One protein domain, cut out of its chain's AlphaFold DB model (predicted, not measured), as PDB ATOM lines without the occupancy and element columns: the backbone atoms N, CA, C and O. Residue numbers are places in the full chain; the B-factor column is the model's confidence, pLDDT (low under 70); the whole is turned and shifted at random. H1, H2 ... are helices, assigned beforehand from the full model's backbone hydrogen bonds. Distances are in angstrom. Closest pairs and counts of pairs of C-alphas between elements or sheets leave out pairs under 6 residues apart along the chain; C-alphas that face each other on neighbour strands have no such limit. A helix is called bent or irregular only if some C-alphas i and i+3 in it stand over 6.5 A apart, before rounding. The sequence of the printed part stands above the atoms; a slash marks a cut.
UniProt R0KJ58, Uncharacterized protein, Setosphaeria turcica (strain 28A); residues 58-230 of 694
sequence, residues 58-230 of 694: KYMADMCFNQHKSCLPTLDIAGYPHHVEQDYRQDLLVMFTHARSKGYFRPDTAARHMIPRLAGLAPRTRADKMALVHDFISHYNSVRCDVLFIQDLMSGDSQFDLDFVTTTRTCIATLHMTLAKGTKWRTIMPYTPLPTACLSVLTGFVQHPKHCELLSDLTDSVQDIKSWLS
ATOM      1  N   LYS A  58     -31.880  36.934 -14.347       96.62
ATOM      2  CA  LYS A  58     -30.436  36.986 -14.605       96.62
ATOM      3  C   LYS A  58     -30.003  38.410 -14.946       96.62
ATOM      4  O   LYS A  58     -29.127  38.945 -14.286       96.62
ATOM      5  N   TYR A  59     -30.665  39.039 -15.915       95.94
ATOM      6  CA  TYR A  59     -30.369  40.418 -16.316       95.94
ATOM      7  C   TYR A  59     -30.537  41.404 -15.148       95.94
ATOM      8  O   TYR A  59     -29.681  42.256 -14.931       95.94
ATOM      9  N   MET A  60     -31.580  41.225 -14.329       95.94
ATOM     10  CA  MET A  60     -31.791  42.041 -13.127       95.94
ATOM     11  C   MET A  60     -30.742  41.777 -12.038       95.94
ATOM     12  O   MET A  60     -30.325  42.719 -11.371       95.94
ATOM     13  N   ALA A  61     -30.258  40.539 -11.884       96.31
ATOM     14  CA  ALA A  61     -29.131  40.230 -11.000       96.31
ATOM     15  C   ALA A  61     -27.822  40.874 -11.486       96.31
ATOM     16  O   ALA A  61     -27.120  41.494 -10.691       96.31
ATOM     17  N   ASP A  62     -27.522  40.776 -12.783       95.94
ATOM     18  CA  ASP A  62     -26.320  41.358 -13.386       95.94
ATOM     19  C   ASP A  62     -26.332  42.898 -13.298       95.94
ATOM     20  O   ASP A  62     -25.327  43.491 -12.904       95.94
ATOM     21  N   MET A  63     -27.466  43.561 -13.566       94.69
ATOM     22  CA  MET A  63     -27.576  45.021 -13.422       94.69
ATOM     23  C   MET A  63     -27.568  45.491 -11.963       94.69
ATOM     24  O   MET A  63     -26.876  46.457 -11.656       94.69
ATOM     25  N   CYS A  64     -28.270  44.804 -11.055       95.81
ATOM     26  CA  CYS A  64     -28.241  45.128  -9.624       95.81
ATOM     27  C   CYS A  64     -26.821  44.975  -9.048       95.81
ATOM     28  O   CYS A  64     -26.362  45.828  -8.288       95.81
ATOM     29  N   PHE A  65     -26.081  43.942  -9.475       96.00
ATOM     30  CA  PHE A  65     -24.665  43.799  -9.137       96.00
ATOM     31  C   PHE A  65     -23.812  44.935  -9.714       96.00
ATOM     32  O   PHE A  65     -23.002  45.510  -8.991       96.00
ATOM     33  N   ASN A  66     -23.981  45.276 -10.995       94.31
ATOM     34  CA  ASN A  66     -23.180  46.320 -11.636       94.31
ATOM     35  C   ASN A  66     -23.436  47.707 -11.012       94.31
ATOM     36  O   ASN A  66     -22.476  48.438 -10.781       94.31
ATOM     37  N   GLN A  67     -24.684  48.029 -10.650       92.69
ATOM     38  CA  GLN A  67     -25.029  49.257  -9.921       92.69
ATOM     39  C   GLN A  67     -24.467  49.262  -8.492       92.69
ATOM     40  O   GLN A  67     -23.999  50.284  -8.004       92.69
ATOM     41  N   HIS A  68     -24.456  48.116  -7.806       92.81
ATOM     42  CA  HIS A  68     -23.770  48.014  -6.518       92.81
ATOM     43  C   HIS A  68     -22.249  48.195  -6.669       92.81
ATOM     44  O   HIS A  68     -21.623  48.835  -5.826       92.81
ATOM     45  N   LYS A  69     -21.661  47.677  -7.758       93.50
ATOM     46  CA  LYS A  69     -20.231  47.790  -8.070       93.50
ATOM     47  C   LYS A  69     -19.804  49.229  -8.380       93.50
ATOM     48  O   LYS A  69     -18.747  49.635  -7.902       93.50
ATOM     49  N   SER A  70     -20.605  50.010  -9.110       90.50
ATOM     50  CA  SER A  70     -20.329  51.440  -9.341       90.50
ATOM     51  C   SER A  70     -20.429  52.284  -8.062       90.50
ATOM     52  O   SER A  70     -19.775  53.317  -7.970       90.50
ATOM     53  N   CYS A  71     -21.148  51.814  -7.036       87.50
ATOM     54  CA  CYS A  71     -21.176  52.427  -5.704       87.50
ATOM     55  C   CYS A  71     -20.071  51.942  -4.737       87.50
ATOM     56  O   CYS A  71     -20.056  52.380  -3.591       87.50
ATOM     57  N   LEU A  72     -19.144  51.056  -5.130       87.81
ATOM     58  CA  LEU A  72     -18.036  50.647  -4.243       87.81
ATOM     59  C   LEU A  72     -16.965  51.740  -4.021       87.81
ATOM     60  O   LEU A  72     -16.528  51.880  -2.875       87.81
ATOM     61  N   PRO A  73     -16.555  52.542  -5.030       88.12
ATOM     62  CA  PRO A  73     -15.560  53.602  -4.835       88.12
ATOM     63  C   PRO A  73     -16.012  54.686  -3.850       88.12
ATOM     64  O   PRO A  73     -15.213  55.156  -3.048       88.12
ATOM     65  N   THR A  74     -17.302  55.038  -3.842       84.62
ATOM     66  CA  THR A  74     -17.875  56.024  -2.905       84.62
ATOM     67  C   THR A  74     -18.017  55.502  -1.470       84.62
ATOM     68  O   THR A  74     -18.374  56.265  -0.575       84.62
ATOM     69  N   LEU A  75     -17.714  54.220  -1.234       80.62
ATOM     70  CA  LEU A  75     -17.703  53.571   0.080       80.62
ATOM     71  C   LEU A  75     -16.282  53.229   0.575       80.62
ATOM     72  O   LEU A  75     -16.158  52.582   1.614       80.62
ATOM     73  N   ASP A  76     -15.229  53.619  -0.161       86.69
ATOM     74  CA  ASP A  76     -13.824  53.219   0.075       86.69
ATOM     75  C   ASP A  76     -13.630  51.682   0.136       86.69
ATOM     76  O   ASP A  76     -12.795  51.140   0.865       86.69
ATOM     77  N   ILE A  77     -14.440  50.938  -0.631       83.12
ATOM     78  CA  ILE A  77     -14.368  49.473  -0.692       83.12
ATOM     79  C   ILE A  77     -13.513  49.058  -1.890       83.12
ATOM     80  O   ILE A  77     -13.923  49.183  -3.044       83.12
ATOM     81  N   ALA A  78     -12.339  48.490  -1.604       88.88
ATOM     82  CA  ALA A  78     -11.481  47.873  -2.610       88.88
ATOM     83  C   ALA A  78     -12.240  46.813  -3.433       88.88
ATOM     84  O   ALA A  78     -13.009  46.012  -2.892       88.88
ATOM     85  N   GLY A  79     -12.008  46.807  -4.750       88.25
ATOM     86  CA  GLY A  79     -12.761  45.997  -5.709       88.25
ATOM     87  C   GLY A  79     -12.781  44.500  -5.380       88.25
ATOM     88  O   GLY A  79     -11.772  43.905  -5.002       88.25
ATOM     89  N   TYR A  80     -13.949  43.879  -5.550       90.69
ATOM     90  CA  TYR A  80     -14.148  42.464  -5.252       90.69
ATOM     91  C   TYR A  80     -13.313  41.544  -6.169       90.69
ATOM     92  O   TYR A  80     -13.360  41.694  -7.391       90.69
ATOM     93  N   PRO A  81     -12.604  40.534  -5.621       93.56
ATOM     94  CA  PRO A  81     -12.008  39.468  -6.424       93.56
ATOM     95  C   PRO A  81     -13.064  38.734  -7.264       93.56
ATOM     96  O   PRO A  81     -14.185  38.533  -6.806       93.56
ATOM     97  N   HIS A  82     -12.700  38.256  -8.459       93.19
ATOM     98  CA  HIS A  82     -13.640  37.671  -9.432       93.19
ATOM     99  C   HIS A  82     -14.610  36.621  -8.845       93.19
ATOM    100  O   HIS A  82     -15.803  36.648  -9.138       93.19
ATOM    101  N   HIS A  83     -14.125  35.716  -7.984       92.69
ATOM    102  CA  HIS A  83     -14.975  34.707  -7.338       92.69
ATOM    103  C   HIS A  83     -16.042  35.340  -6.425       92.69
ATOM    104  O   HIS A  83     -17.196  34.920  -6.448       92.69
ATOM    105  N   VAL A  84     -15.689  36.407  -5.696       92.69
ATOM    106  CA  VAL A  84     -16.616  37.174  -4.851       92.69
ATOM    107  C   VAL A  84     -17.725  37.797  -5.699       92.69
ATOM    108  O   VAL A  84     -18.884  37.749  -5.294       92.69
ATOM    109  N   GLU A  85     -17.403  38.332  -6.883       94.69
ATOM    110  CA  GLU A  85     -18.428  38.853  -7.798       94.69
ATOM    111  C   GLU A  85     -19.351  37.756  -8.341       94.69
ATOM    112  O   GLU A  85     -20.558  37.964  -8.470       94.69
ATOM    113  N   GLN A  86     -18.791  36.598  -8.699       95.31
ATOM    114  CA  GLN A  86     -19.543  35.495  -9.291       95.31
ATOM    115  C   GLN A  86     -20.554  34.909  -8.296       95.31
ATOM    116  O   GLN A  86     -21.717  34.711  -8.651       95.31
ATOM    117  N   ASP A  87     -20.141  34.705  -7.044       93.88
ATOM    118  CA  ASP A  87     -21.028  34.271  -5.962       93.88
ATOM    119  C   ASP A  87     -22.080  35.348  -5.609       93.88
ATOM    120  O   ASP A  87     -23.242  35.010  -5.380       93.88
ATOM    121  N   TYR A  88     -21.739  36.646  -5.664       95.44
ATOM    122  CA  TYR A  88     -22.708  37.746  -5.488       95.44
ATOM    123  C   TYR A  88     -23.791  37.709  -6.583       95.44
ATOM    124  O   TYR A  88     -24.987  37.678  -6.275       95.44
ATOM    125  N   ARG A  89     -23.398  37.640  -7.864       96.06
ATOM    126  CA  ARG A  89     -24.336  37.486  -8.996       96.06
ATOM    127  C   ARG A  89     -25.204  36.229  -8.845       96.06
ATOM    128  O   ARG A  89     -26.398  36.268  -9.147       96.06
ATOM    129  N   GLN A  90     -24.640  35.132  -8.338       96.69
ATOM    130  CA  GLN A  90     -25.355  33.872  -8.127       96.69
ATOM    131  C   GLN A  90     -26.380  33.942  -6.977       96.69
ATOM    132  O   GLN A  90     -27.488  33.418  -7.139       96.69
ATOM    133  N   ASP A  91     -26.064  34.604  -5.859       96.56
ATOM    134  CA  ASP A  91     -27.013  34.860  -4.765       96.56
ATOM    135  C   ASP A  91     -28.174  35.763  -5.242       96.56
ATOM    136  O   ASP A  91     -29.345  35.436  -5.015       96.56
ATOM    137  N   LEU A  92     -27.885  36.849  -5.978       97.12
ATOM    138  CA  LEU A  92     -28.917  37.709  -6.583       97.12
ATOM    139  C   LEU A  92     -29.818  36.935  -7.554       97.12
ATOM    140  O   LEU A  92     -31.043  37.024  -7.462       97.12
ATOM    141  N   LEU A  93     -29.231  36.129  -8.445       97.12
ATOM    142  CA  LEU A  93     -29.970  35.302  -9.401       97.12
ATOM    143  C   LEU A  93     -30.915  34.322  -8.690       97.12
ATOM    144  O   LEU A  93     -32.063  34.170  -9.112       97.12
ATOM    145  N   VAL A  94     -30.475  33.675  -7.604       96.56
ATOM    146  CA  VAL A  94     -31.332  32.793  -6.788       96.56
ATOM    147  C   VAL A  94     -32.480  33.584  -6.163       96.56
ATOM    148  O   VAL A  94     -33.639  33.166  -6.259       96.56
ATOM    149  N   MET A  95     -32.176  34.740  -5.573       97.12
ATOM    150  CA  MET A  95     -33.147  35.595  -4.893       97.12
ATOM    151  C   MET A  95     -34.228  36.121  -5.858       97.12
ATOM    152  O   MET A  95     -35.422  35.940  -5.603       97.12
ATOM    153  N   PHE A  96     -33.833  36.690  -7.001       97.25
ATOM    154  CA  PHE A  96     -34.755  37.210  -8.019       97.25
ATOM    155  C   PHE A  96     -35.498  36.105  -8.783       97.25
ATOM    156  O   PHE A  96     -36.671  36.278  -9.118       97.25
ATOM    157  N   THR A  97     -34.891  34.932  -9.001       96.38
ATOM    158  CA  THR A  97     -35.606  33.779  -9.585       96.38
ATOM    159  C   THR A  97     -36.686  33.253  -8.634       96.38
ATOM    160  O   THR A  97     -37.781  32.893  -9.082       96.38
ATOM    161  N   HIS A  98     -36.437  33.253  -7.319       96.12
ATOM    162  CA  HIS A  98     -37.474  32.928  -6.336       96.12
ATOM    163  C   HIS A  98     -38.593  33.974  -6.346       96.12
ATOM    164  O   HIS A  98     -39.760  33.609  -6.493       96.12
ATOM    165  N   ALA A  99     -38.242  35.264  -6.284       95.50
ATOM    166  CA  ALA A  99     -39.212  36.355  -6.304       95.50
ATOM    167  C   ALA A  99     -40.091  36.324  -7.568       95.50
ATOM    168  O   ALA A  99     -41.314  36.352  -7.451       95.50
ATOM    169  N   ARG A 100     -39.507  36.138  -8.762       95.12
ATOM    170  CA  ARG A 100     -40.261  35.981 -10.022       95.12
ATOM    171  C   ARG A 100     -41.213  34.782  -9.991       95.12
ATOM    172  O   ARG A 100     -42.344  34.881 -10.450       95.12
ATOM    173  N   SER A 101     -40.755  33.632  -9.495       94.56
ATOM    174  CA  SER A 101     -41.518  32.372  -9.553       94.56
ATOM    175  C   SER A 101     -42.539  32.185  -8.421       94.56
ATOM    176  O   SER A 101     -43.288  31.201  -8.436       94.56
ATOM    177  N   LYS A 102     -42.566  33.097  -7.436       95.31
ATOM    178  CA  LYS A 102     -43.463  33.044  -6.267       95.31
ATOM    179  C   LYS A 102     -44.188  34.353  -5.937       95.31
ATOM    180  O   LYS A 102     -45.113  34.326  -5.133       95.31
ATOM    181  N   GLY A 103     -43.789  35.479  -6.524       92.06
ATOM    182  CA  GLY A 103     -44.315  36.816  -6.222       92.06
ATOM    183  C   GLY A 103     -43.809  37.429  -4.906       92.06
ATOM    184  O   GLY A 103     -44.134  38.580  -4.619       92.06
ATOM    185  N   TYR A 104     -43.019  36.697  -4.112       94.94
ATOM    186  CA  TYR A 104     -42.501  37.134  -2.812       94.94
ATOM    187  C   TYR A 104     -41.022  36.763  -2.623       94.94
ATOM    188  O   TYR A 104     -40.542  35.752  -3.141       94.94
ATOM    189  N   PHE A 105     -40.307  37.558  -1.827       96.19
ATOM    190  CA  PHE A 105     -38.931  37.277  -1.417       96.19
ATOM    191  C   PHE A 105     -38.889  36.327  -0.211       96.19
ATOM    192  O   PHE A 105     -39.663  36.458   0.739       96.19
ATOM    193  N   ARG A 106     -37.976  35.351  -0.240       94.81
ATOM    194  CA  ARG A 106     -37.817  34.333   0.811       94.81
ATOM    195  C   ARG A 106     -36.689  34.720   1.775       94.81
ATOM    196  O   ARG A 106     -35.608  35.054   1.301       94.81
ATOM    197  N   PRO A 107     -36.863  34.589   3.104       95.12
ATOM    198  CA  PRO A 107     -35.825  34.914   4.085       95.12
ATOM    199  C   PRO A 107     -34.777  33.789   4.232       95.12
ATOM    200  O   PRO A 107     -34.604  33.198   5.303       95.12
ATOM    201  N   ASP A 108     -34.101  33.437   3.135       94.38
ATOM    202  CA  ASP A 108     -33.074  32.389   3.096       94.38
ATOM    203  C   ASP A 108     -31.632  32.937   3.133       94.38
ATOM    204  O   ASP A 108     -31.375  34.029   3.641       94.38
ATOM    205  N   THR A 109     -30.655  32.120   2.729       92.62
ATOM    206  CA  THR A 109     -29.230  32.471   2.789       92.62
ATOM    207  C   THR A 109     -28.869  33.574   1.799       92.62
ATOM    208  O   THR A 109     -28.220  34.527   2.222       92.62
ATOM    209  N   ALA A 110     -29.343  33.512   0.551       93.25
ATOM    210  CA  ALA A 110     -29.037  34.534  -0.451       93.25
ATOM    211  C   ALA A 110     -29.594  35.896  -0.009       93.25
ATOM    212  O   ALA A 110     -28.861  36.880   0.080       93.25
ATOM    213  N   ALA A 111     -30.859  35.923   0.427       93.44
ATOM    214  CA  ALA A 111     -31.492  37.116   0.988       93.44
ATOM    215  C   ALA A 111     -30.690  37.722   2.163       93.44
ATOM    216  O   ALA A 111     -30.429  38.925   2.174       93.44
ATOM    217  N   ARG A 112     -30.219  36.891   3.111       94.81
ATOM    218  CA  ARG A 112     -29.367  37.318   4.246       94.81
ATOM    219  C   ARG A 112     -28.021  37.926   3.852       94.81
ATOM    220  O   ARG A 112     -27.467  38.676   4.658       94.81
ATOM    221  N   HIS A 113     -27.467  37.568   2.696       91.62
ATOM    222  CA  HIS A 113     -26.191  38.110   2.226       91.62
ATOM    223  C   HIS A 113     -26.382  39.343   1.337       91.62
ATOM    224  O   HIS A 113     -25.612  40.291   1.471       91.62
ATOM    225  N   MET A 114     -27.402  39.353   0.476       95.56
ATOM    226  CA  MET A 114     -27.609  40.410  -0.519       95.56
ATOM    227  C   MET A 114     -28.292  41.652   0.055       95.56
ATOM    228  O   MET A 114     -27.762  42.750  -0.089       95.56
ATOM    229  N   ILE A 115     -29.430  41.497   0.744       95.75
ATOM    230  CA  ILE A 115     -30.265  42.638   1.168       95.75
ATOM    231  C   ILE A 115     -29.488  43.647   2.038       95.75
ATOM    232  O   ILE A 115     -29.553  44.837   1.736       95.75
ATOM    233  N   PRO A 116     -28.689  43.237   3.050       95.44
ATOM    234  CA  PRO A 116     -27.906  44.201   3.820       95.44
ATOM    235  C   PRO A 116     -26.801  44.889   3.008       95.44
ATOM    236  O   PRO A 116     -26.590  46.084   3.186       95.44
ATOM    237  N   ARG A 117     -26.123  44.161   2.103       93.44
ATOM    238  CA  ARG A 117     -25.048  44.714   1.258       93.44
ATOM    239  C   ARG A 117     -25.576  45.779   0.301       93.44
ATOM    240  O   ARG A 117     -25.000  46.859   0.227       93.44
ATOM    241  N   LEU A 118     -26.672  45.486  -0.398       93.50
ATOM    242  CA  LEU A 118     -27.292  46.427  -1.332       93.50
ATOM    243  C   LEU A 118     -27.830  47.674  -0.615       93.50
ATOM    244  O   LEU A 118     -27.746  48.770  -1.159       93.50
ATOM    245  N   ALA A 119     -28.331  47.527   0.615       93.62
ATOM    246  CA  ALA A 119     -28.777  48.640   1.454       93.62
ATOM    247  C   ALA A 119     -27.629  49.452   2.100       93.62
ATOM    248  O   ALA A 119     -27.897  50.361   2.882       93.62
ATOM    249  N   GLY A 120     -26.358  49.113   1.837       92.19
ATOM    250  CA  GLY A 120     -25.194  49.782   2.434       92.19
ATOM    251  C   GLY A 120     -25.003  49.513   3.934       92.19
ATOM    252  O   GLY A 120     -24.276  50.241   4.606       92.19
ATOM    253  N   LEU A 121     -25.655  48.485   4.488       90.19
ATOM    254  CA  LEU A 121     -25.664  48.201   5.923       90.19
ATOM    255  C   LEU A 121     -24.683  47.080   6.286       90.19
ATOM    256  O   LEU A 121     -24.631  46.032   5.639       90.19
ATOM    257  N   ALA A 122     -23.969  47.262   7.402       89.81
ATOM    258  CA  ALA A 122     -23.018  46.300   7.965       89.81
ATOM    259  C   ALA A 122     -23.545  45.630   9.262       89.81
ATOM    260  O   ALA A 122     -23.007  45.864  10.347       89.81
ATOM    261  N   PRO A 123     -24.607  44.797   9.198       86.94
ATOM    262  CA  PRO A 123     -25.165  44.117  10.368       86.94
ATOM    263  C   PRO A 123     -24.163  43.141  10.994       86.94
ATOM    264  O   PRO A 123     -23.582  42.288  10.308       86.94
ATOM    265  N   ARG A 124     -23.998  43.237  12.317       89.25
ATOM    266  CA  ARG A 124     -22.971  42.507  13.074       89.25
ATOM    267  C   ARG A 124     -23.388  41.062  13.330       89.25
ATOM    268  O   ARG A 124     -22.583  40.150  13.147       89.25
ATOM    269  N   THR A 125     -24.645  40.831  13.705       95.31
ATOM    270  CA  THR A 125     -25.153  39.499  14.060       95.31
ATOM    271  C   THR A 125     -25.981  38.850  12.943       95.31
ATOM    272  O   THR A 125     -26.412  39.477  11.970       95.31
ATOM    273  N   ARG A 126     -26.241  37.544  13.090       94.25
ATOM    274  CA  ARG A 126     -27.199  36.811  12.246       94.25
ATOM    275  C   ARG A 126     -28.653  37.246  12.495       94.25
ATOM    276  O   ARG A 126     -29.461  37.116  11.579       94.25
ATOM    277  N   ALA A 127     -28.981  37.740  13.692       95.50
ATOM    278  CA  ALA A 127     -30.316  38.241  14.009       95.50
ATOM    279  C   ALA A 127     -30.582  39.557  13.265       95.50
ATOM    280  O   ALA A 127     -31.575  39.644  12.552       95.50
ATOM    281  N   ASP A 128     -29.640  40.502  13.307       95.38
ATOM    282  CA  ASP A 128     -29.687  41.775  12.575       95.38
ATOM    283  C   ASP A 128     -29.915  41.535  11.067       95.38
ATOM    284  O   ASP A 128     -30.776  42.154  10.443       95.38
ATOM    285  N   LYS A 129     -29.184  40.569  10.484       95.31
ATOM    286  CA  LYS A 129     -29.336  40.158   9.074       95.31
ATOM    287  C   LYS A 129     -30.734  39.616   8.780       95.31
ATOM    288  O   LYS A 129     -31.301  39.951   7.749       95.31
ATOM    289  N   MET A 130     -31.305  38.798   9.668       96.25
ATOM    290  CA  MET A 130     -32.686  38.325   9.519       96.25
ATOM    291  C   MET A 130     -33.705  39.461   9.672       96.25
ATOM    292  O   MET A 130     -34.668  39.496   8.912       96.25
ATOM    293  N   ALA A 131     -33.494  40.392  10.606       96.75
ATOM    294  CA  ALA A 131     -34.380  41.534  10.822       96.75
ATOM    295  C   ALA A 131     -34.439  42.442   9.584       96.75
ATOM    296  O   ALA A 131     -35.530  42.713   9.095       96.75
ATOM    297  N   LEU A 132     -33.285  42.808   9.010       96.88
ATOM    298  CA  LEU A 132     -33.215  43.580   7.760       96.88
ATOM    299  C   LEU A 132     -33.883  42.859   6.580       96.88
ATOM    300  O   LEU A 132     -34.557  43.489   5.773       96.88
ATOM    301  N   VAL A 133     -33.739  41.534   6.489       97.69
ATOM    302  CA  VAL A 133     -34.417  40.734   5.458       97.69
ATOM    303  C   VAL A 133     -35.936  40.729   5.653       97.69
ATOM    304  O   VAL A 133     -36.666  40.862   4.676       97.69
ATOM    305  N   HIS A 134     -36.432  40.601   6.886       97.69
ATOM    306  CA  HIS A 134     -37.870  40.667   7.168       97.69
ATOM    307  C   HIS A 134     -38.457  42.063   6.919       97.69
ATOM    308  O   HIS A 134     -39.544  42.160   6.356       97.69
ATOM    309  N   ASP A 135     -37.726  43.119   7.275       97.94
ATOM    310  CA  ASP A 135     -38.083  44.520   7.028       97.94
ATOM    311  C   ASP A 135     -38.165  44.825   5.518       97.94
ATOM    312  O   ASP A 135     -39.185  45.322   5.040       97.94
ATOM    313  N   PHE A 136     -37.167  44.398   4.730       98.00
ATOM    314  CA  PHE A 136     -37.220  44.471   3.263       98.00
ATOM    315  C   PHE A 136     -38.409  43.695   2.679       98.00
ATOM    316  O   PHE A 136     -39.135  44.231   1.845       98.00
ATOM    317  N   ILE A 137     -38.639  42.451   3.119       97.94
ATOM    318  CA  ILE A 137     -39.770  41.635   2.640       97.94
ATOM    319  C   ILE A 137     -41.105  42.320   2.963       97.94
ATOM    320  O   ILE A 137     -42.006  42.315   2.125       97.94
ATOM    321  N   SER A 138     -41.239  42.921   4.149       97.69
ATOM    322  CA  SER A 138     -42.445  43.655   4.540       97.69
ATOM    323  C   SER A 138     -42.658  44.884   3.657       97.69
ATOM    324  O   SER A 138     -43.736  45.038   3.091       97.69
ATOM    325  N   HIS A 139     -41.623  45.709   3.475       98.12
ATOM    326  CA  HIS A 139     -41.675  46.896   2.620       98.12
ATOM    327  C   HIS A 139     -41.989  46.554   1.155       98.12
ATOM    328  O   HIS A 139     -42.892  47.148   0.570       98.12
ATOM    329  N   TYR A 140     -41.303  45.560   0.578       97.94
ATOM    330  CA  TYR A 140     -41.579  45.079  -0.777       97.94
ATOM    331  C   TYR A 140     -43.027  44.596  -0.924       97.94
ATOM    332  O   TYR A 140     -43.664  44.889  -1.931       97.94
ATOM    333  N   ASN A 141     -43.566  43.881   0.070       97.31
ATOM    334  CA  ASN A 141     -44.956  43.432   0.028       97.31
ATOM    335  C   ASN A 141     -45.941  44.611   0.092       97.31
ATOM    336  O   ASN A 141     -46.910  44.586  -0.656       97.31
ATOM    337  N   SER A 142     -45.688  45.640   0.911       97.56
ATOM    338  CA  SER A 142     -46.502  46.867   0.921       97.56
ATOM    339  C   SER A 142     -46.481  47.561  -0.443       97.56
ATOM    340  O   SER A 142     -47.533  47.691  -1.058       97.56
ATOM    341  N   VAL A 143     -45.296  47.873  -0.986       97.94
ATOM    342  CA  VAL A 143     -45.162  48.492  -2.321       97.94
ATOM    343  C   VAL A 143     -45.821  47.633  -3.404       97.94
ATOM    344  O   VAL A 143     -46.480  48.157  -4.297       97.94
ATOM    345  N   ARG A 144     -45.692  46.303  -3.331       96.88
ATOM    346  CA  ARG A 144     -46.342  45.391  -4.276       96.88
ATOM    347  C   ARG A 144     -47.867  45.411  -4.155       96.88
ATOM    348  O   ARG A 144     -48.520  45.323  -5.188       96.88
ATOM    349  N   CYS A 145     -48.428  45.504  -2.951       97.25
ATOM    350  CA  CYS A 145     -49.870  45.665  -2.760       97.25
ATOM    351  C   CYS A 145     -50.353  47.012  -3.306       97.25
ATOM    352  O   CYS A 145     -51.310  47.026  -4.072       97.25
ATOM    353  N   ASP A 146     -49.654  48.105  -2.992       97.56
ATOM    354  CA  ASP A 146     -49.994  49.456  -3.450       97.56
ATOM    355  C   ASP A 146     -49.973  49.543  -4.997       97.56
ATOM    356  O   ASP A 146     -50.921  50.023  -5.619       97.56
ATOM    357  N   VAL A 147     -48.932  48.996  -5.644       97.19
ATOM    358  CA  VAL A 147     -48.808  48.954  -7.116       97.19
ATOM    359  C   VAL A 147     -49.829  48.001  -7.757       97.19
ATOM    360  O   VAL A 147     -50.360  48.326  -8.816       97.19
ATOM    361  N   LEU A 148     -50.147  46.854  -7.140       96.50
ATOM    362  CA  LEU A 148     -51.207  45.963  -7.636       96.50
ATOM    363  C   LEU A 148     -52.594  46.603  -7.520       96.50
ATOM    364  O   LEU A 148     -53.379  46.484  -8.452       96.50
ATOM    365  N   PHE A 149     -52.878  47.329  -6.438       97.44
ATOM    366  CA  PHE A 149     -54.139  48.054  -6.296       97.44
ATOM    367  C   PHE A 149     -54.272  49.141  -7.371       97.44
ATOM    368  O   PHE A 149     -55.324  49.265  -7.989       97.44
ATOM    369  N   ILE A 150     -53.195  49.882  -7.661       96.81
ATOM    370  CA  ILE A 150     -53.159  50.824  -8.793       96.81
ATOM    371  C   ILE A 150     -53.350  50.086 -10.127       96.81
ATOM    372  O   ILE A 150     -54.060  50.588 -10.993       96.81
ATOM    373  N   GLN A 151     -52.759  48.902 -10.315       96.75
ATOM    374  CA  GLN A 151     -52.979  48.103 -11.523       96.75
ATOM    375  C   GLN A 151     -54.452  47.702 -11.679       96.75
ATOM    376  O   GLN A 151     -54.998  47.886 -12.766       96.75
ATOM    377  N   ASP A 152     -55.091  47.193 -10.627       96.69
ATOM    378  CA  ASP A 152     -56.501  46.790 -10.646       96.69
ATOM    379  C   ASP A 152     -57.419  48.008 -10.879       96.69
ATOM    380  O   ASP A 152     -58.311  47.948 -11.727       96.69
ATOM    381  N   LEU A 153     -57.141  49.144 -10.225       96.38
ATOM    382  CA  LEU A 153     -57.859  50.416 -10.394       96.38
ATOM    383  C   LEU A 153     -57.748  50.976 -11.825       96.38
ATOM    384  O   LEU A 153     -58.737  51.446 -12.375       96.38
ATOM    385  N   MET A 154     -56.570  50.891 -12.454       95.25
ATOM    386  CA  MET A 154     -56.361  51.301 -13.854       95.25
ATOM    387  C   MET A 154     -56.860  50.263 -14.881       95.25
ATOM    388  O   MET A 154     -56.820  50.540 -16.080       95.25
ATOM    389  N   SER A 155     -57.281  49.068 -14.445       95.44
ATOM    390  CA  SER A 155     -57.748  47.975 -15.323       95.44
ATOM    391  C   SER A 155     -59.259  47.722 -15.250       95.44
ATOM    392  O   SER A 155     -59.759  46.872 -15.987       95.44
ATOM    393  N   GLY A 156     -59.979  48.394 -14.348       93.50
ATOM    394  CA  GLY A 156     -61.424  48.254 -14.193       93.50
ATOM    395  C   GLY A 156     -62.214  49.238 -15.057       93.50
ATOM    396  O   GLY A 156     -61.811  50.383 -15.229       93.50
ATOM    397  N   ASP A 157     -63.401  48.825 -15.509       91.06
ATOM    398  CA  ASP A 157     -64.392  49.688 -16.179       91.06
ATOM    399  C   ASP A 157     -65.098  50.660 -15.196       91.06
ATOM    400  O   ASP A 157     -66.289  50.956 -15.323       91.06
ATOM    401  N   SER A 158     -64.393  51.127 -14.161       85.19
ATOM    402  CA  SER A 158     -64.900  52.122 -13.213       85.19
ATOM    403  C   SER A 158     -65.129  53.452 -13.923       85.19
ATOM    404  O   SER A 158     -64.247  53.951 -14.623       85.19
ATOM    405  N   GLN A 159     -66.307  54.046 -13.721       91.25
ATOM    406  CA  GLN A 159     -66.587  55.386 -14.228       91.25
ATOM    407  C   GLN A 159     -65.648  56.401 -13.561       91.25
ATOM    408  O   GLN A 159     -65.243  56.232 -12.412       91.25
ATOM    409  N   PHE A 160     -65.282  57.451 -14.297       92.94
ATOM    410  CA  PHE A 160     -64.408  58.503 -13.785       92.94
ATOM    411  C   PHE A 160     -65.206  59.464 -12.896       92.94
ATOM    412  O   PHE A 160     -65.630  60.535 -13.330       92.94
ATOM    413  N   ASP A 161     -65.464  59.024 -11.668       94.75
ATOM    414  CA  ASP A 161     -66.202  59.753 -10.640       94.75
ATOM    415  C   ASP A 161     -65.287  60.274  -9.510       94.75
ATOM    416  O   ASP A 161     -64.061  60.113  -9.518       94.75
ATOM    417  N   LEU A 162     -65.895  60.952  -8.533       93.38
ATOM    418  CA  LEU A 162     -65.181  61.550  -7.405       93.38
ATOM    419  C   LEU A 162     -64.558  60.497  -6.469       93.38
ATOM    420  O   LEU A 162     -63.505  60.761  -5.881       93.38
ATOM    421  N   ASP A 163     -65.154  59.309  -6.358       94.81
ATOM    422  CA  ASP A 163     -64.646  58.224  -5.516       94.81
ATOM    423  C   ASP A 163     -63.425  57.567  -6.174       94.81
ATOM    424  O   ASP A 163     -62.420  57.318  -5.499       94.81
ATOM    425  N   PHE A 164     -63.440  57.385  -7.499       95.56
ATOM    426  CA  PHE A 164     -62.279  56.970  -8.290       95.56
ATOM    427  C   PHE A 164     -61.125  57.978  -8.172       95.56
ATOM    428  O   PHE A 164     -59.981  57.586  -7.914       95.56
ATOM    429  N   VAL A 165     -61.406  59.278  -8.314       95.69
ATOM    430  CA  VAL A 165     -60.408  60.358  -8.172       95.69
ATOM    431  C   VAL A 165     -59.804  60.378  -6.761       95.69
ATOM    432  O   VAL A 165     -58.580  60.432  -6.605       95.69
ATOM    433  N   THR A 166     -60.639  60.270  -5.725       96.19
ATOM    434  CA  THR A 166     -60.205  60.266  -4.316       96.19
ATOM    435  C   THR A 166     -59.400  59.009  -3.969       96.19
ATOM    436  O   THR A 166     -58.359  59.089  -3.304       96.19
ATOM    437  N   THR A 167     -59.826  57.849  -4.472       96.62
ATOM    438  CA  THR A 167     -59.101  56.577  -4.347       96.62
ATOM    439  C   THR A 167     -57.739  56.661  -5.038       96.62
ATOM    440  O   THR A 167     -56.722  56.345  -4.421       96.62
ATOM    441  N   THR A 168     -57.688  57.182  -6.268       96.38
ATOM    442  CA  THR A 168     -56.445  57.383  -7.033       96.38
ATOM    443  C   THR A 168     -55.448  58.249  -6.253       96.38
ATOM    444  O   THR A 168     -54.310  57.820  -6.045       96.38
ATOM    445  N   ARG A 169     -55.887  59.404  -5.723       97.62
ATOM    446  CA  ARG A 169     -55.075  60.255  -4.827       97.62
ATOM    447  C   ARG A 169     -54.534  59.482  -3.621       97.62
ATOM    448  O   ARG A 169     -53.331  59.500  -3.361       97.62
ATOM    449  N   THR A 170     -55.410  58.774  -2.906       97.25
ATOM    450  CA  THR A 170     -55.068  58.049  -1.668       97.25
ATOM    451  C   THR A 170     -54.060  56.926  -1.911       97.25
ATOM    452  O   THR A 170     -53.129  56.746  -1.121       97.25
ATOM    453  N   CYS A 171     -54.186  56.197  -3.021       97.50
ATOM    454  CA  CYS A 171     -53.279  55.105  -3.371       97.50
ATOM    455  C   CYS A 171     -51.907  55.610  -3.833       97.50
ATOM    456  O   CYS A 171     -50.892  55.041  -3.433       97.50
ATOM    457  N   ILE A 172     -51.849  56.705  -4.599       98.00
ATOM    458  CA  ILE A 172     -50.584  57.336  -5.014       98.00
ATOM    459  C   ILE A 172     -49.845  57.910  -3.802       98.00
ATOM    460  O   ILE A 172     -48.662  57.621  -3.617       98.00
ATOM    461  N   ALA A 173     -50.545  58.637  -2.925       97.62
ATOM    462  CA  ALA A 173     -49.970  59.158  -1.685       97.62
ATOM    463  C   ALA A 173     -49.496  58.029  -0.748       97.62
ATOM    464  O   ALA A 173     -48.413  58.118  -0.167       97.62
ATOM    465  N   THR A 174     -50.263  56.937  -0.640       97.62
ATOM    466  CA  THR A 174     -49.864  55.752   0.137       97.62
ATOM    467  C   THR A 174     -48.607  55.108  -0.441       97.62
ATOM    468  O   THR A 174     -47.644  54.937   0.303       97.62
ATOM    469  N   LEU A 175     -48.554  54.842  -1.753       98.25
ATOM    470  CA  LEU A 175     -47.379  54.275  -2.426       98.25
ATOM    471  C   LEU A 175     -46.134  55.156  -2.241       98.25
ATOM    472  O   LEU A 175     -45.070  54.652  -1.873       98.25
ATOM    473  N   HIS A 176     -46.267  56.472  -2.433       97.56
ATOM    474  CA  HIS A 176     -45.183  57.436  -2.219       97.56
ATOM    475  C   HIS A 176     -44.674  57.407  -0.775       97.56
ATOM    476  O   HIS A 176     -43.472  57.288  -0.539       97.56
ATOM    477  N   MET A 177     -45.577  57.392   0.210       97.12
ATOM    478  CA  MET A 177     -45.221  57.302   1.630       97.12
ATOM    479  C   MET A 177     -44.658  55.932   2.039       97.12
ATOM    480  O   MET A 177     -43.786  55.870   2.912       97.12
ATOM    481  N   THR A 178     -45.117  54.833   1.436       97.62
ATOM    482  CA  THR A 178     -44.543  53.491   1.617       97.62
ATOM    483  C   THR A 178     -43.101  53.477   1.109       97.62
ATOM    484  O   THR A 178     -42.200  53.051   1.841       97.62
ATOM    485  N   LEU A 179     -42.866  53.998  -0.100       97.62
ATOM    486  CA  LEU A 179     -41.539  54.165  -0.695       97.62
ATOM    487  C   LEU A 179     -40.642  55.066   0.166       97.62
ATOM    488  O   LEU A 179     -39.526  54.663   0.495       97.62
ATOM    489  N   ALA A 180     -41.130  56.229   0.609       96.62
ATOM    490  CA  ALA A 180     -40.388  57.195   1.431       96.62
ATOM    491  C   ALA A 180     -39.885  56.606   2.759       96.62
ATOM    492  O   ALA A 180     -38.753  56.865   3.170       96.62
ATOM    493  N   LYS A 181     -40.670  55.737   3.402       96.44
ATOM    494  CA  LYS A 181     -40.246  55.004   4.614       96.44
ATOM    495  C   LYS A 181     -39.165  53.947   4.327       96.44
ATOM    496  O   LYS A 181     -38.488  53.489   5.247       96.44
ATOM    497  N   GLY A 182     -38.989  53.564   3.061       95.81
ATOM    498  CA  GLY A 182     -38.045  52.556   2.579       95.81
ATOM    499  C   GLY A 182     -36.872  53.094   1.758       95.81
ATOM    500  O   GLY A 182     -36.322  52.338   0.965       95.81
ATOM    501  N   THR A 183     -36.445  54.351   1.928       95.19
ATOM    502  CA  THR A 183     -35.313  54.961   1.179       95.19
ATOM    503  C   THR A 183     -34.059  54.080   1.093       95.19
ATOM    504  O   THR A 183     -33.460  53.970   0.025       95.19
ATOM    505  N   LYS A 184     -33.704  53.381   2.179       95.62
ATOM    506  CA  LYS A 184     -32.594  52.403   2.256       95.62
ATOM    507  C   LYS A 184     -32.715  51.190   1.312       95.62
ATOM    508  O   LYS A 184     -31.758  50.440   1.156       95.62
ATOM    509  N   TRP A 185     -33.878  50.984   0.695       97.00
ATOM    510  CA  TRP A 185     -34.158  49.913  -0.264       97.00
ATOM    511  C   TRP A 185     -34.157  50.388  -1.729       97.00
ATOM    512  O   TRP A 185     -34.269  49.547  -2.621       97.00
ATOM    513  N   ARG A 186     -33.989  51.696  -2.005       93.62
ATOM    514  CA  ARG A 186     -33.964  52.270  -3.374       93.62
ATOM    515  C   ARG A 186     -32.944  51.597  -4.307       93.62
ATOM    516  O   ARG A 186     -33.188  51.498  -5.500       93.62
ATOM    517  N   THR A 187     -31.837  51.082  -3.775       93.38
ATOM    518  CA  THR A 187     -30.810  50.324  -4.522       93.38
ATOM    519  C   THR A 187     -31.253  48.920  -4.954       93.38
ATOM    520  O   THR A 187     -30.607  48.306  -5.800       93.38
ATOM    521  N   ILE A 188     -32.335  48.391  -4.372       96.06
ATOM    522  CA  ILE A 188     -32.865  47.044  -4.629       96.06
ATOM    523  C   ILE A 188     -34.165  47.118  -5.432       96.06
ATOM    524  O   ILE A 188     -34.337  46.358  -6.384       96.06
ATOM    525  N   MET A 189     -35.078  48.013  -5.041       96.81
ATOM    526  CA  MET A 189     -36.477  48.024  -5.490       96.81
ATOM    527  C   MET A 189     -36.675  48.045  -7.020       96.81
ATOM    528  O   MET A 189     -37.464  47.217  -7.486       96.81
ATOM    529  N   PRO A 190     -35.934  48.842  -7.821       96.75
ATOM    530  CA  PRO A 190     -36.021  48.807  -9.286       96.75
ATOM    531  C   PRO A 190     -35.740  47.445  -9.932       96.75
ATOM    532  O   PRO A 190     -36.235  47.144 -11.014       96.75
ATOM    533  N   TYR A 191     -34.946  46.601  -9.270       97.12
ATOM    534  CA  TYR A 191     -34.551  45.284  -9.769       97.12
ATOM    535  C   TYR A 191     -35.490  44.167  -9.290       97.12
ATOM    536  O   TYR A 191     -35.209  42.990  -9.523       97.12
ATOM    537  N   THR A 192     -36.594  44.491  -8.610       96.62
ATOM    538  CA  THR A 192     -37.571  43.519  -8.085       96.62
ATOM    539  C   THR A 192     -38.729  43.262  -9.069       96.62
ATOM    540  O   THR A 192     -38.991  44.098  -9.931       96.62
ATOM    541  N   PRO A 193     -39.440  42.115  -8.993       96.19
ATOM    542  CA  PRO A 193     -40.526  41.783  -9.924       96.19
ATOM    543  C   PRO A 193     -41.846  42.497  -9.573       96.19
ATOM    544  O   PRO A 193     -42.851  41.856  -9.257       96.19
ATOM    545  N   LEU A 194     -41.840  43.830  -9.628       96.00
ATOM    546  CA  LEU A 194     -43.030  44.675  -9.491       96.00
ATOM    547  C   LEU A 194     -43.705  44.901 -10.859       96.00
ATOM    548  O   LEU A 194     -43.001  45.051 -11.860       96.00
ATOM    549  N   PRO A 195     -45.048  44.968 -10.936       94.75
ATOM    550  CA  PRO A 195     -45.770  45.197 -12.189       94.75
ATOM    551  C   PRO A 195     -45.837  46.696 -12.540       94.75
ATOM    552  O   PRO A 195     -46.906  47.271 -12.709       94.75
ATOM    553  N   THR A 196     -44.678  47.351 -12.663       94.81
ATOM    554  CA  THR A 196     -44.551  48.814 -12.838       94.81
ATOM    555  C   THR A 196     -45.169  49.376 -14.125       94.81
ATOM    556  O   THR A 196     -45.310  50.591 -14.246       94.81
ATOM    557  N   ALA A 197     -45.595  48.530 -15.069       94.12
ATOM    558  CA  ALA A 197     -46.264  48.945 -16.304       94.12
ATOM    559  C   ALA A 197     -47.527  49.798 -16.057       94.12
ATOM    560  O   ALA A 197     -47.784  50.739 -16.811       94.12
ATOM    561  N   CYS A 198     -48.268  49.543 -14.970       95.56
ATOM    562  CA  CYS A 198     -49.440  50.345 -14.601       95.56
ATOM    563  C   CYS A 198     -49.093  51.810 -14.281       95.56
ATOM    564  O   CYS A 198     -49.937  52.680 -14.464       95.56
ATOM    565  N   LEU A 199     -47.851  52.113 -13.879       96.12
ATOM    566  CA  LEU A 199     -47.406  53.483 -13.599       96.12
ATOM    567  C   LEU A 199     -47.286  54.314 -14.883       96.12
ATOM    568  O   LEU A 199     -47.538  55.515 -14.860       96.12
ATOM    569  N   SER A 200     -46.946  53.693 -16.018       95.50
ATOM    570  CA  SER A 200     -46.948  54.369 -17.323       95.50
ATOM    571  C   SER A 200     -48.367  54.619 -17.836       95.50
ATOM    572  O   SER A 200     -48.623  55.699 -18.365       95.50
ATOM    573  N   VAL A 201     -49.296  53.679 -17.611       96.12
ATOM    574  CA  VAL A 201     -50.735  53.887 -17.878       96.12
ATOM    575  C   VAL A 201     -51.258  55.045 -17.027       96.12
ATOM    576  O   VAL A 201     -51.825  55.987 -17.568       96.12
ATOM    577  N   LEU A 202     -50.969  55.034 -15.723       96.44
ATOM    578  CA  LEU A 202     -51.327  56.099 -14.791       96.44
ATOM    579  C   LEU A 202     -50.712  57.458 -15.174       96.44
ATOM    580  O   LEU A 202     -51.396  58.471 -15.082       96.44
ATOM    581  N   THR A 203     -49.460  57.489 -15.656       96.75
ATOM    582  CA  THR A 203     -48.823  58.727 -16.155       96.75
ATOM    583  C   THR A 203     -49.666  59.335 -17.282       96.75
ATOM    584  O   THR A 203     -50.067  60.493 -17.199       96.75
ATOM    585  N   GLY A 204     -49.988  58.539 -18.311       96.06
ATOM    586  CA  GLY A 204     -50.804  58.993 -19.442       96.06
ATOM    587  C   GLY A 204     -52.256  59.301 -19.062       96.06
ATOM    588  O   GLY A 204     -52.862  60.194 -19.643       96.06
ATOM    589  N   PHE A 205     -52.800  58.608 -18.059       95.00
ATOM    590  CA  PHE A 205     -54.143  58.846 -17.535       95.00
ATOM    591  C   PHE A 205     -54.252  60.191 -16.803       95.00
ATOM    592  O   PHE A 205     -55.214  60.920 -17.035       95.00
ATOM    593  N   VAL A 206     -53.271  60.533 -15.959       95.69
ATOM    594  CA  VAL A 206     -53.195  61.819 -15.239       95.69
ATOM    595  C   VAL A 206     -52.947  62.981 -16.205       95.69
ATOM    596  O   VAL A 206     -53.577  64.028 -16.087       95.69
ATOM    597  N   GLN A 207     -52.081  62.779 -17.203       94.31
ATOM    598  CA  GLN A 207     -51.766  63.776 -18.235       94.31
ATOM    599  C   GLN A 207     -52.869  63.945 -19.297       94.31
ATOM    600  O   GLN A 207     -52.788  64.846 -20.132       94.31
ATOM    601  N   HIS A 208     -53.902  63.096 -19.302       95.12
ATOM    602  CA  HIS A 208     -54.991  63.193 -20.267       95.12
ATOM    603  C   HIS A 208     -55.826  64.466 -20.015       95.12
ATOM    604  O   HIS A 208     -56.277  64.664 -18.884       95.12
ATOM    605  N   PRO A 209     -56.115  65.315 -21.027       93.19
ATOM    606  CA  PRO A 209     -56.710  66.638 -20.806       93.19
ATOM    607  C   PRO A 209     -57.992  66.646 -19.963       93.19
ATOM    608  O   PRO A 209     -58.138  67.494 -19.092       93.19
ATOM    609  N   LYS A 210     -58.879  65.654 -20.146       92.00
ATOM    610  CA  LYS A 210     -60.139  65.531 -19.381       92.00
ATOM    611  C   LYS A 210     -59.958  65.191 -17.896       92.00
ATOM    612  O   LYS A 210     -60.920  65.277 -17.143       92.00
ATOM    613  N   HIS A 211     -58.780  64.720 -17.492       90.75
ATOM    614  CA  HIS A 211     -58.479  64.326 -16.112       90.75
ATOM    615  C   HIS A 211     -57.463  65.275 -15.463       90.75
ATOM    616  O   HIS A 211     -57.413  65.366 -14.241       90.75
ATOM    617  N   CYS A 212     -56.690  66.006 -16.275       85.62
ATOM    618  CA  CYS A 212     -55.682  66.975 -15.852       85.62
ATOM    619  C   CYS A 212     -56.254  68.021 -14.872       85.62
ATOM    620  O   CYS A 212     -55.651  68.282 -13.832       85.62
ATOM    621  N   GLU A 213     -57.467  68.529 -15.118       92.44
ATOM    622  CA  GLU A 213     -58.175  69.453 -14.208       92.44
ATOM    623  C   GLU A 213     -58.409  68.877 -12.798       92.44
ATOM    624  O   GLU A 213     -58.471  69.628 -11.829       92.44
ATOM    625  N   LEU A 214     -58.519  67.548 -12.666       93.94
ATOM    626  CA  LEU A 214     -58.841  66.861 -11.411       93.94
ATOM    627  C   LEU A 214     -57.683  66.063 -10.800       93.94
ATOM    628  O   LEU A 214     -57.840  65.615  -9.663       93.94
ATOM    629  N   LEU A 215     -56.568  65.854 -11.514       96.00
ATOM    630  CA  LEU A 215     -55.449  64.989 -11.093       96.00
ATOM    631  C   LEU A 215     -54.040  65.545 -11.394       96.00
ATOM    632  O   LEU A 215     -53.057  64.863 -11.096       96.00
ATOM    633  N   SER A 216     -53.896  66.734 -11.991       94.12
ATOM    634  CA  SER A 216     -52.580  67.298 -12.366       94.12
ATOM    635  C   SER A 216     -51.601  67.445 -11.195       94.12
ATOM    636  O   SER A 216     -50.401  67.252 -11.394       94.12
ATOM    637  N   ASP A 217     -52.105  67.663  -9.978       96.06
ATOM    638  CA  ASP A 217     -51.371  67.651  -8.702       96.06
ATOM    639  C   ASP A 217     -50.591  66.350  -8.442       96.06
ATOM    640  O   ASP A 217     -49.619  66.336  -7.687       96.06
ATOM    641  N   LEU A 218     -50.985  65.249  -9.082       97.00
ATOM    642  CA  LEU A 218     -50.339  63.948  -8.929       97.00
ATOM    643  C   LEU A 218     -49.219  63.701  -9.942       97.00
ATOM    644  O   LEU A 218     -48.518  62.699  -9.804       97.00
ATOM    645  N   THR A 219     -49.020  64.578 -10.931       96.44
ATOM    646  CA  THR A 219     -48.034  64.375 -12.012       96.44
ATOM    647  C   THR A 219     -46.627  64.165 -11.452       96.44
ATOM    648  O   THR A 219     -45.986  63.155 -11.756       96.44
ATOM    649  N   ASP A 220     -46.187  65.054 -10.559       96.25
ATOM    650  CA  ASP A 220     -44.863  64.980  -9.933       96.25
ATOM    651  C   ASP A 220     -44.749  63.782  -8.985       96.25
ATOM    652  O   ASP A 220     -43.732  63.093  -8.978       96.25
ATOM    653  N   SER A 221     -45.817  63.459  -8.246       97.62
ATOM    654  CA  SER A 221     -45.855  62.282  -7.364       97.62
ATOM    655  C   SER A 221     -45.720  60.974  -8.150       97.62
ATOM    656  O   SER A 221     -44.952  60.091  -7.768       97.62
ATOM    657  N   VAL A 222     -46.432  60.842  -9.275       97.62
ATOM    658  CA  VAL A 222     -46.347  59.671 -10.162       97.62
ATOM    659  C   VAL A 222     -44.969  59.589 -10.816       97.62
ATOM    660  O   VAL A 222     -44.409  58.493 -10.891       97.62
ATOM    661  N   GLN A 223     -44.389  60.714 -11.239       96.62
ATOM    662  CA  GLN A 223     -43.050  60.750 -11.827       96.62
ATOM    663  C   GLN A 223     -41.945  60.443 -10.798       96.62
ATOM    664  O   GLN A 223     -40.998  59.723 -11.124       96.62
ATOM    665  N   ASP A 224     -42.081  60.890  -9.546       96.50
ATOM    666  CA  ASP A 224     -41.150  60.565  -8.460       96.50
ATOM    667  C   ASP A 224     -41.216  59.067  -8.112       96.50
ATOM    668  O   ASP A 224     -40.198  58.377  -8.210       96.50
ATOM    669  N   ILE A 225     -42.419  58.513  -7.872       97.50
ATOM    670  CA  ILE A 225     -42.652  57.057  -7.711       97.50
ATOM    671  C   ILE A 225     -42.017  56.273  -8.869       97.50
ATOM    672  O   ILE A 225     -41.313  55.281  -8.654       97.50
ATOM    673  N   LYS A 226     -42.257  56.722 -10.106       96.25
ATOM    674  CA  LYS A 226     -41.723  56.100 -11.318       96.25
ATOM    675  C   LYS A 226     -40.202  56.161 -11.347       96.25
ATOM    676  O   LYS A 226     -39.600  55.168 -11.732       96.25
ATOM    677  N   SER A 227     -39.568  57.243 -10.899       95.50
ATOM    678  CA  SER A 227     -38.103  57.337 -10.843       95.50
ATOM    679  C   SER A 227     -37.473  56.424  -9.775       95.50
ATOM    680  O   SER A 227     -36.406  55.869 -10.021       95.50
ATOM    681  N   TRP A 228     -38.146  56.165  -8.642       95.62
ATOM    682  CA  TRP A 228     -37.632  55.257  -7.592       95.62
ATOM    683  C   TRP A 228     -37.847  53.771  -7.914       95.62
ATOM    684  O   TRP A 228     -37.219  52.913  -7.291       95.62
ATOM    685  N   LEU A 229     -38.770  53.462  -8.830       96.38
ATOM    686  CA  LEU A 229     -39.075  52.102  -9.291       96.38
ATOM    687  C   LEU A 229     -38.548  51.805 -10.704       96.38
ATOM    688  O   LEU A 229     -38.518  50.644 -11.111       96.38
ATOM    689  N   SER A 230     -38.107  52.826 -11.441       94.56
ATOM    690  CA  SER A 230     -37.367  52.660 -12.690       94.56
ATOM    691  C   SER A 230     -35.946  52.219 -12.391       94.56
ATOM    692  O   SER A 230     -35.302  52.697 -11.458       94.56
TER     693      SER A 230
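Overview. This is residues 58 to 230 of the 694 residues of an uncharacterized protein of Setosphaeria turcica (strain 28A) (UniProt R0KJ58). One long helix, H4, joins two groups of helices: H1, H2 and H3 pack together at one end, and H5, H6 and H7 at the other. H5 folds back along H4, and H7 packs beside H5, with H6 folded against H7. The printed part has 173 residues with seven named helices, H1 to H7 in chain order, and no named strand; the class is all helix. It is compact, with a radius of gyration of the C-alphas of 18.2 A, but elongated, spanning 56 by 29 by 27 A.

Arrangement. H1, residues 58 to 70, touches H2, residues 82 to 102, at Ala 61 and Leu 92, the closest C-alphas, 5.1 A apart, at a steep tilt of 47 degrees. H3, residues 109 to 118, touches H2, closest C-alphas Asp 91 and Ala 110 at 4.8 A. The hub H4, residues 126 to 153, touches H3 about perpendicular at 80 degrees, closest C-alphas Arg 112 and Lys 129 at 5.6 A. H4 and H5, residues 162 to 181, form a helical hairpin, closest C-alphas Asp 146 and Leu 175 at 5.6 A. H6, residues 197 to 206, and H7, residues 209 to 229, form another, closest C-alphas Val 206 and Leu 215 at 5.7 A. H7 touches H5, closest C-alphas His 176 and Ile 225 at 6.1 A. Every O i to N i+4 pair is within hydrogen-bond range in H1, H2, H4, H5 and H6, against 4 of 6 in H3 and 10 of 17 in H7.

Along the chain. H1 begins at C-alpha 58 (-30.436, 36.986, -14.605). H2 is 30.3 A long, H4 40.5 A and H5 28.4 A. H7, 25.6 A long, has a kink of 90 degrees near residue 216 and ends at C-alpha 229 (-39.075, 52.102, -9.291). H7 is irregular, C-alphas 214 and 217 being 8.0 A apart; H3 only just is, with 6.53 A between C-alphas 113 and 116.

Size, cuts and confidence. The C-alphas of Pro 81 and Asp 161, the two farthest apart, are 58.0 A apart. The links H1 to H2 and H5 to H6 are long. The printed part has no cut, and no printed residue is under 70 in pLDDT.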